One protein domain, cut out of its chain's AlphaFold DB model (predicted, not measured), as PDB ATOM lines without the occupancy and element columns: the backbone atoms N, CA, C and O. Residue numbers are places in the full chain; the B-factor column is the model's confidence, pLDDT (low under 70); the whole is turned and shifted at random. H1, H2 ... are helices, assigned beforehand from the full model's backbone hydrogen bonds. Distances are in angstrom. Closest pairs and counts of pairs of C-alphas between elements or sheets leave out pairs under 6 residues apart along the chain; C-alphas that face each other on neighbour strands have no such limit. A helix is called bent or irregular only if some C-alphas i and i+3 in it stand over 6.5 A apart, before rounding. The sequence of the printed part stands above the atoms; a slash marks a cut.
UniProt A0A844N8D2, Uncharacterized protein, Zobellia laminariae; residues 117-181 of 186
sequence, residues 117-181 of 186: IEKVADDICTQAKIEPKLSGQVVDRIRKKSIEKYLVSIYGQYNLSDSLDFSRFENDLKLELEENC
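AT A GLANCE: This is residues 117 to 181 of the 186 residues of an uncharacterized protein of Zobellia laminariae (UniProt A0A844N8D2). The long, kinked helix H2 and the helix H1 before it form a helical hairpin, and a third helix, H3, folds back from the last residues of H2 and slants past the beginning of H1. The three centres make a triangle, and at the end away from the H2 to H3 link, residues 132 to 137 stick out. The printed part has 65 residues with three named helices, in the order H1, H2, H3, and no named strand; its class is all helix. The whole is compact, with a radius of gyration of the C-alphas of 11.8 A, yet elongated in outline, spanning 38 by 20 by 17 A.

IN THESE COORDINATES: H2, the longest helix by residues, holds residues 136 to 158 and measures 26.1 A from first to last C-alpha; C-alpha 136 is at (165.884, 170.492, 156.488). It is irregular: C-alphas 149 and 152 are 8.1 A apart, where about 5 A is the distance in a regular helix, and it has a kink of 72 degrees near residue 152. H1 holds residues 117 to 130, 20.4 A long, and begins with C-alpha 117 at (147.489, 164.230, 149.783). H3 holds residues 163 to 180, 26.2 A long, and ends with C-alpha 180 at (151.629, 159.808, 159.201).

HOW THE PARTS SIT: H2 and H1 touch and form a hairpin; their closest C-alphas, those of Ile 142 and Ile 124, are 6.1 A apart. They run opposite ways at a shallow tilt of 24 degrees, though the line of the irregular H2 is a rough one. H1 and H3 touch, with the C-alphas of Ile 117 and Leu 173 closest at 5.7 A. They run the same way at a steep tilt of 57 degrees. H2 and H3 only just touch, with 3 pairs of C-alphas within 8 A, through residues 154 to 158 of H2 and 165 to 169 of H3 alone; the closest C-alphas are those of Tyr 158 and Phe 169, 6.9 A apart. They run opposite ways at a steep tilt of 63 degrees. O i to N i+4 pairs are within hydrogen-bond range in 9 of 10 cases in H1, 17 of 19 in H2 and 11 of 14 in H3.

THE WHOLE: The two C-alphas farthest apart, those of Pro 132 and Ser 161, are 37.8 A apart. The printed part has no cut, and the links H1 to H2 and H2 to H3 are tight. Residues 132 to 137, of which 136 and 137 belong to H2, stand free. The mean pLDDT of the printed part is 80.4; residues 152, 156 and 158 to 166 are under 70 in this model.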
ATOM      1  N   ILE A 117     146.798 163.834 148.558       86.69
ATOM      2  CA  ILE A 117     147.489 164.230 149.783       86.69
ATOM      3  C   ILE A 117     148.202 163.021 150.375       86.69
ATOM      4  O   ILE A 117     149.419 163.064 150.529       86.69
ATOM      5  N   GLU A 118     147.466 161.927 150.587       87.56
ATOM      6  CA  GLU A 118     147.997 160.657 151.096       87.56
ATOM      7  C   GLU A 118     149.112 160.136 150.182       87.56
ATOM      8  O   GLU A 118     150.202 159.817 150.641       87.56
ATOM      9  N   LYS A 119     148.903 160.155 148.858       88.06
ATOM     10  CA  LYS A 119     149.925 159.715 147.890       88.06
ATOM     11  C   LYS A 119     151.214 160.525 147.942       88.06
ATOM     12  O   LYS A 119     152.305 159.961 147.830       88.06
ATOM     13  N   VAL A 120     151.097 161.848 148.034       89.50
ATOM     14  CA  VAL A 120     152.262 162.732 148.120       89.50
ATOM     15  C   VAL A 120     152.962 162.526 149.461       89.50
ATOM     16  O   VAL A 120     154.189 162.426 149.484       89.50
ATOM     17  N   ALA A 121     152.204 162.418 150.554       90.31
ATOM     18  CA  ALA A 121     152.739 162.159 151.884       90.31
ATOM     19  C   ALA A 121     153.484 160.816 151.941       90.31
ATOM     20  O   ALA A 121     154.647 160.791 152.338       90.31
ATOM     21  N   ASP A 122     152.894 159.732 151.438       90.69
ATOM     22  CA  ASP A 122     153.507 158.400 151.393       90.69
ATOM     23  C   ASP A 122     154.823 158.375 150.603       90.69
ATOM     24  O   ASP A 122     155.810 157.760 151.031       90.69
ATOM     25  N   ASP A 123     154.876 159.061 149.457       90.69
ATOM     26  CA  ASP A 123     156.086 159.163 148.629       90.69
ATOM     27  C   ASP A 123     157.194 159.947 149.349       90.69
ATOM     28  O   ASP A 123     158.368 159.556 149.292       90.69
ATOM     29  N   ILE A 124     156.828 161.013 150.071       91.94
ATOM     30  CA  ILE A 124     157.746 161.784 150.918       91.94
ATOM     31  C   ILE A 124     158.248 160.918 152.074       91.94
ATOM     32  O   ILE A 124     159.457 160.853 152.295       91.94
ATOM     33  N   CYS A 125     157.360 160.219 152.781       89.75
ATOM     34  CA  CYS A 125     157.716 159.362 153.910       89.75
ATOM     35  C   CYS A 125     158.632 158.219 153.498       89.75
ATOM     36  O   CYS A 125     159.607 157.914 154.186       89.75
ATOM     37  N   THR A 126     158.347 157.598 152.358       91.25
ATOM     38  CA  THR A 126     159.158 156.507 151.822       91.25
ATOM     39  C   THR A 126     160.556 156.994 151.454       91.25
ATOM     40  O   THR A 126     161.542 156.372 151.846       91.25
ATOM     41  N   GLN A 127     160.660 158.135 150.763       89.94
ATOM     42  CA  GLN A 127     161.953 158.736 150.427       89.94
ATOM     43  C   GLN A 127     162.710 159.212 151.672       89.94
ATOM     44  O   GLN A 127     163.918 159.033 151.756       89.94
ATOM     45  N   ALA A 128     162.023 159.765 152.668       88.06
ATOM     46  CA  ALA A 128     162.664 160.222 153.893       88.06
ATOM     47  C   ALA A 128     163.236 159.062 154.726       88.06
ATOM     48  O   ALA A 128     164.333 159.183 155.268       88.06
ATOM     49  N   LYS A 129     162.543 157.917 154.789       86.69
ATOM     50  CA  LYS A 129     162.988 156.722 155.532       86.69
ATOM     51  C   LYS A 129     164.283 156.107 154.996       86.69
ATOM     52  O   LYS A 129     164.989 155.445 155.753       86.69
ATOM     53  N   ILE A 130     164.585 156.293 153.711       87.19
ATOM     54  CA  ILE A 130     165.801 155.754 153.082       87.19
ATOM     55  C   ILE A 130     166.986 156.725 153.136       87.19
ATOM     56  O   ILE A 130     168.104 156.335 152.800       87.19
ATOM     57  N   GLU A 131     166.772 157.971 153.566       86.00
ATOM     58  CA  GLU A 131     167.850 158.942 153.713       86.00
ATOM     59  C   GLU A 131     168.621 158.710 155.022       86.00
ATOM     60  O   GLU A 131     168.044 158.770 156.109       86.00
ATOM     61  N   PRO A 132     169.952 158.523 154.968       81.38
ATOM     62  CA  PRO A 132     170.757 158.218 156.150       81.38
ATOM     63  C   PRO A 132     170.830 159.379 157.154       81.38
ATOM     64  O   PRO A 132     171.182 159.172 158.316       81.38
ATOM     65  N   LYS A 133     170.526 160.612 156.722       83.38
ATOM     66  CA  LYS A 133     170.443 161.786 157.594       83.38
ATOM     67  C   LYS A 133     169.437 162.803 157.058       83.38
ATOM     68  O   LYS A 133     169.723 163.539 156.114       83.38
ATOM     69  N   LEU A 134     168.302 162.914 157.739       82.12
ATOM     70  CA  LEU A 134     167.298 163.934 157.458       82.12
ATOM     71  C   LEU A 134     167.749 165.289 158.016       82.12
ATOM     72  O   LEU A 134     167.785 165.519 159.223       82.12
ATOM     73  N   SER A 135     168.128 166.190 157.115       84.88
ATOM     74  CA  SER A 135     168.288 167.620 157.402       84.88
ATOM     75  C   SER A 135     167.175 168.405 156.708       84.88
ATOM     76  O   SER A 135     166.596 167.893 155.752       84.88
ATOM     77  N   GLY A 136     166.909 169.647 157.128       82.00
ATOM     78  CA  GLY A 136     165.884 170.492 156.488       82.00
ATOM     79  C   GLY A 136     166.053 170.576 154.965       82.00
ATOM     80  O   GLY A 136     165.131 170.275 154.223       82.00
ATOM     81  N   GLN A 137     167.284 170.785 154.478       84.56
ATOM     82  CA  GLN A 137     167.579 170.818 153.036       84.56
ATOM     83  C   GLN A 137     167.300 169.496 152.298       84.56
ATOM     84  O   GLN A 137     167.025 169.500 151.097       84.56
ATOM     85  N   VAL A 138     167.443 168.356 152.979       85.94
ATOM     86  CA  VAL A 138     167.133 167.039 152.400       85.94
ATOM     87  C   VAL A 138     165.618 166.858 152.332       85.94
ATOM     88  O   VAL A 138     165.102 166.466 151.289       85.94
ATOM     89  N   VAL A 139     164.908 167.230 153.398       84.50
ATOM     90  CA  VAL A 139     163.442 167.195 153.462       84.50
ATOM     91  C   VAL A 139     162.818 168.090 152.391       84.50
ATOM     92  O   VAL A 139     161.970 167.620 151.633       84.50
ATOM     93  N   ASP A 140     163.286 169.329 152.246       86.00
ATOM     94  CA  ASP A 140     162.793 170.269 151.233       86.00
ATOM     95  C   ASP A 140     162.956 169.718 149.816       86.00
ATOM     96  O   ASP A 140     162.069 169.839 148.971       86.00
ATOM     97  N   ARG A 141     164.087 169.055 149.553       88.06
ATOM     98  CA  ARG A 141     164.358 168.432 148.255       88.06
ATOM     99  C   ARG A 141     163.409 167.273 147.972       88.06
ATOM    100  O   ARG A 141     162.912 167.168 146.853       88.06
ATOM    101  N   ILE A 142     163.160 166.417 148.963       89.50
ATOM    102  CA  ILE A 142     162.225 165.290 148.842       89.50
ATOM    103  C   ILE A 142     160.808 165.805 148.602       89.50
ATOM    104  O   ILE A 142     160.139 165.334 147.683       89.50
ATOM    105  N   ARG A 143     160.371 166.804 149.380       89.12
ATOM    106  CA  ARG A 143     159.063 167.451 149.218       89.12
ATOM    107  C   ARG A 143     158.907 168.014 147.826       89.12
ATOM    108  O   ARG A 143     157.978 167.630 147.127       89.12
ATOM    109  N   LYS A 144     159.855 168.846 147.392       85.81
ATOM    110  CA  LYS A 144     159.845 169.444 146.057       85.81
ATOM    111  C   LYS A 144     159.728 168.377 144.971       85.81
ATOM    112  O   LYS A 144     158.847 168.471 144.128       85.81
ATOM    113  N   LYS A 145     160.554 167.331 145.034       86.69
ATOM    114  CA  LYS A 145     160.545 166.245 144.047       86.69
ATOM    115  C   LYS A 145     159.221 165.471 144.030       86.69
ATOM    116  O   LYS A 145     158.731 165.132 142.958       86.69
ATOM    117  N   SER A 146     158.646 165.194 145.198       87.56
ATOM    118  CA  SER A 146     157.376 164.460 145.318       87.56
ATOM    119  C   SER A 146     156.202 165.314 144.828       87.56
ATOM    120  O   SER A 146     155.372 164.853 144.051       87.56
ATOM    121  N   ILE A 147     156.179 166.598 145.190       86.38
ATOM    122  CA  ILE A 147     155.203 167.576 144.695       86.38
ATOM    123  C   ILE A 147     155.301 167.717 143.173       86.38
ATOM    124  O   ILE A 147     154.283 167.668 142.493       86.38
ATOM    125  N   GLU A 148     156.507 167.846 142.617       80.62
ATOM    126  CA  GLU A 148     156.726 167.907 141.167       80.62
ATOM    127  C   GLU A 148     156.247 166.629 140.471       80.62
ATOM    128  O   GLU A 148     155.605 166.703 139.428       80.62
ATOM    129  N   LYS A 149     156.488 165.453 141.059       79.88
ATOM    130  CA  LYS A 149     156.025 164.163 140.527       79.88
ATOM    131  C   LYS A 149     154.498 164.068 140.448       79.88
ATOM    132  O   LYS A 149     153.983 163.519 139.482       79.88
ATOM    133  N   TYR A 150     153.783 164.610 141.430       81.00
ATOM    134  CA  TYR A 150     152.320 164.533 141.512       81.00
ATOM    135  C   TYR A 150     151.609 165.830 141.127       81.00
ATOM    136  O   TYR A 150     150.396 165.947 141.313       81.00
ATOM    137  N   LEU A 151     152.344 166.794 140.571       76.25
ATOM    138  CA  LEU A 151     151.899 168.167 140.364       76.25
ATOM    139  C   LEU A 151     150.540 168.234 139.665       76.25
ATOM    140  O   LEU A 151     149.639 168.931 140.115       76.25
ATOM    141  N   VAL A 152     150.358 167.440 138.612       69.81
ATOM    142  CA  VAL A 152     149.098 167.369 137.858       69.81
ATOM    143  C   VAL A 152     147.923 166.925 138.708       69.81
ATOM    144  O   VAL A 152     146.863 167.540 138.665       69.81
ATOM    145  N   SER A 153     148.104 165.853 139.473       74.25
ATOM    146  CA  SER A 153     147.047 165.309 140.322       74.25
ATOM    147  C   SER A 153     146.722 166.271 141.467       74.25
ATOM    148  O   SER A 153     145.558 166.403 141.837       74.25
ATOM    149  N   ILE A 154     147.728 167.000 141.965       77.00
ATOM    150  CA  ILE A 154     147.565 168.074 142.951       77.00
ATOM    151  C   ILE A 154     146.707 169.201 142.356       77.00
ATOM    152  O   ILE A 154     145.668 169.538 142.920       77.00
ATOM    153  N   TYR A 155     147.075 169.727 141.179       71.81
ATOM    154  CA  TYR A 155     146.283 170.739 140.462       71.81
ATOM    155  C   TYR A 155     144.865 170.251 140.151       71.81
ATOM    156  O   TYR A 155     143.909 171.018 140.273       71.81
ATOM    157  N   GLY A 156     144.735 168.974 139.789       67.38
ATOM    158  CA  GLY A 156     143.469 168.297 139.565       67.38
ATOM    159  C   GLY A 156     142.587 168.335 140.808       67.38
ATOM    160  O   GLY A 156     141.558 169.005 140.804       67.38
ATOM    161  N   GLN A 157     142.961 167.643 141.882       71.69
ATOM    162  CA  GLN A 157     142.087 167.491 143.052       71.69
ATOM    163  C   GLN A 157     141.829 168.788 143.812       71.69
ATOM    164  O   GLN A 157     140.721 168.989 144.306       71.69
ATOM    165  N   TYR A 158     142.807 169.687 143.879       67.75
ATOM    166  CA  TYR A 158     142.638 170.934 144.615       67.75
ATOM    167  C   TYR A 158     141.996 172.056 143.798       67.75
ATOM    168  O   TYR A 158     141.766 173.133 144.344       67.75
ATOM    169  N   ASN A 159     141.683 171.812 142.517       61.25
ATOM    170  CA  ASN A 159     141.125 172.811 141.605       61.25
ATOM    171  C   ASN A 159     141.883 174.151 141.705       61.25
ATOM    172  O   ASN A 159     141.274 175.212 141.838       61.25
ATOM    173  N   LEU A 160     143.219 174.070 141.727       62.50
ATOM    174  CA  LEU A 160     144.103 175.192 142.039       62.50
ATOM    175  C   LEU A 160     144.049 176.209 140.900       62.50
ATOM    176  O   LEU A 160     144.702 176.043 139.867       62.50
ATOM    177  N   SER A 161     143.240 177.245 141.085       53.69
ATOM    178  CA  SER A 161     142.995 178.270 140.076       53.69
ATOM    179  C   SER A 161     144.062 179.368 140.081       53.69
ATOM    180  O   SER A 161     144.220 180.049 139.065       53.69
ATOM    181  N   ASP A 162     144.831 179.498 141.175       49.69
ATOM    182  CA  ASP A 162     145.893 180.498 141.332       49.69
ATOM    183  C   ASP A 162     146.952 180.134 142.409       49.69
ATOM    184  O   ASP A 162     146.842 179.112 143.089       49.69
ATOM    185  N   SER A 163     147.992 180.965 142.593       50.59
ATOM    186  CA  SER A 163     149.041 180.762 143.623       50.59
ATOM    187  C   SER A 163     148.516 180.774 145.066       50.59
ATOM    188  O   SER A 163     149.146 180.194 145.947       50.59
ATOM    189  N   LEU A 164     147.372 181.421 145.309       45.34
ATOM    190  CA  LEU A 164     146.685 181.442 146.606       45.34
ATOM    191  C   LEU A 164     146.142 180.060 147.004       45.34
ATOM    192  O   LEU A 164     146.131 179.741 148.192       45.34
ATOM    193  N   ASP A 165     145.788 179.208 146.041       56.19
ATOM    194  CA  ASP A 165     145.205 177.896 146.329       56.19
ATOM    195  C   ASP A 165     146.275 176.837 146.653       56.19
ATOM    196  O   ASP A 165     145.993 175.872 147.364       56.19
ATOM    197  N   PHE A 166     147.520 177.008 146.181       68.31
ATOM    198  CA  PHE A 166     148.603 176.053 146.469       68.31
ATOM    199  C   PHE A 166     148.910 175.989 147.975       68.31
ATOM    200  O   PHE A 166     149.251 174.931 148.492       68.31
ATOM    201  N   SER A 167     148.671 177.092 148.694       73.38
ATOM    202  CA  SER A 167     148.795 177.155 150.155       73.38
ATOM    203  C   SER A 167     147.861 176.182 150.884       73.38
ATOM    204  O   SER A 167     148.217 175.649 151.930       73.38
ATOM    205  N   ARG A 168     146.671 175.906 150.328       76.62
ATOM    206  CA  ARG A 168     145.737 174.927 150.893       76.62
ATOM    207  C   ARG A 168     146.315 173.520 150.786       76.62
ATOM    208  O   ARG A 168     146.344 172.810 151.780       76.62
ATOM    209  N   PHE A 169     146.836 173.168 149.612       84.62
ATOM    210  CA  PHE A 169     147.543 171.906 149.421       84.62
ATOM    211  C   PHE A 169     148.757 171.783 150.349       84.62
ATOM    212  O   PHE A 169     148.935 170.744 150.972       84.62
ATOM    213  N   GLU A 170     149.573 172.832 150.484       85.25
ATOM    214  CA  GLU A 170     150.736 172.810 151.380       85.25
ATOM    215  C   GLU A 170     150.342 172.610 152.850       85.25
ATOM    216  O   GLU A 170     151.017 171.867 153.561       85.25
ATOM    217  N   ASN A 171     149.248 173.229 153.302       84.19
ATOM    218  CA  ASN A 171     148.738 173.053 154.663       84.19
ATOM    219  C   ASN A 171     148.190 171.643 154.897       84.19
ATOM    220  O   ASN A 171     148.534 171.018 155.896       84.19
ATOM    221  N   ASP A 172     147.378 171.137 153.974       86.56
ATOM    222  CA  ASP A 172     146.795 169.800 154.070       86.56
ATOM    223  C   ASP A 172     147.897 168.723 154.000       86.56
ATOM    224  O   ASP A 172     147.918 167.796 154.806       86.56
ATOM    225  N   LEU A 173     148.897 168.896 153.123       89.38
ATOM    226  CA  LEU A 173     150.082 168.036 153.071       89.38
ATOM    227  C   LEU A 173     150.899 168.107 154.365       89.38
ATOM    228  O   LEU A 173     151.422 167.094 154.822       89.38
ATOM    229  N   LYS A 174     151.040 169.296 154.958       87.62
ATOM    230  CA  LYS A 174     151.745 169.455 156.229       87.62
ATOM    231  C   LYS A 174     151.059 168.657 157.338       87.62
ATOM    232  O   LYS A 174     151.766 167.976 158.076       87.62
ATOM    233  N   LEU A 175     149.732 168.748 157.445       85.94
ATOM    234  CA  LEU A 175     148.943 168.011 158.437       85.94
ATOM    235  C   LEU A 175     149.078 166.500 158.235       85.94
ATOM    236  O   LEU A 175     149.420 165.791 159.175       85.94
ATOM    237  N   GLU A 176     148.927 166.031 156.997       88.88
ATOM    238  CA  GLU A 176     149.088 164.615 156.656       88.88
ATOM    239  C   GLU A 176     150.479 164.085 157.039       88.88
ATOM    240  O   GLU A 176     150.625 163.000 157.601       88.88
ATOM    241  N   LEU A 177     151.526 164.873 156.776       87.69
ATOM    242  CA  LEU A 177     152.887 164.521 157.166       87.69
ATOM    243  C   LEU A 177     153.067 164.503 158.691       87.69
ATOM    244  O   LEU A 177     153.814 163.661 159.167       87.69
ATOM    245  N   GLU A 178     152.414 165.377 159.465       85.12
ATOM    246  CA  GLU A 178     152.480 165.341 160.941       85.12
ATOM    247  C   GLU A 178     151.790 164.110 161.523       85.12
ATOM    248  O   GLU A 178     152.246 163.571 162.531       85.12
ATOM    249  N   GLU A 179     150.706 163.661 160.892       84.31
ATOM    250  CA  GLU A 179     149.942 162.501 161.344       84.31
ATOM    251  C   GLU A 179     150.631 161.178 160.986       84.31
ATOM    252  O   GLU A 179     150.675 160.262 161.809       84.31
ATOM    253  N   ASN A 180     151.205 161.085 159.782       81.62
ATOM    254  CA  ASN A 180     151.629 159.808 159.201       81.62
ATOM    255  C   ASN A 180     153.150 159.689 158.971       81.62
ATOM    256  O   ASN A 180     153.632 158.646 158.514       81.62
ATOM    257  N   CYS A 181     153.934 160.721 159.311       80.69
ATOM    258  CA  CYS A 181     155.351 160.809 158.964       80.69
ATOM    259  C   CYS A 181     156.248 161.448 160.045       80.69
ATOM    260  O   CYS A 181     156.087 162.606 160.413       80.69
TER     261      CYS A 181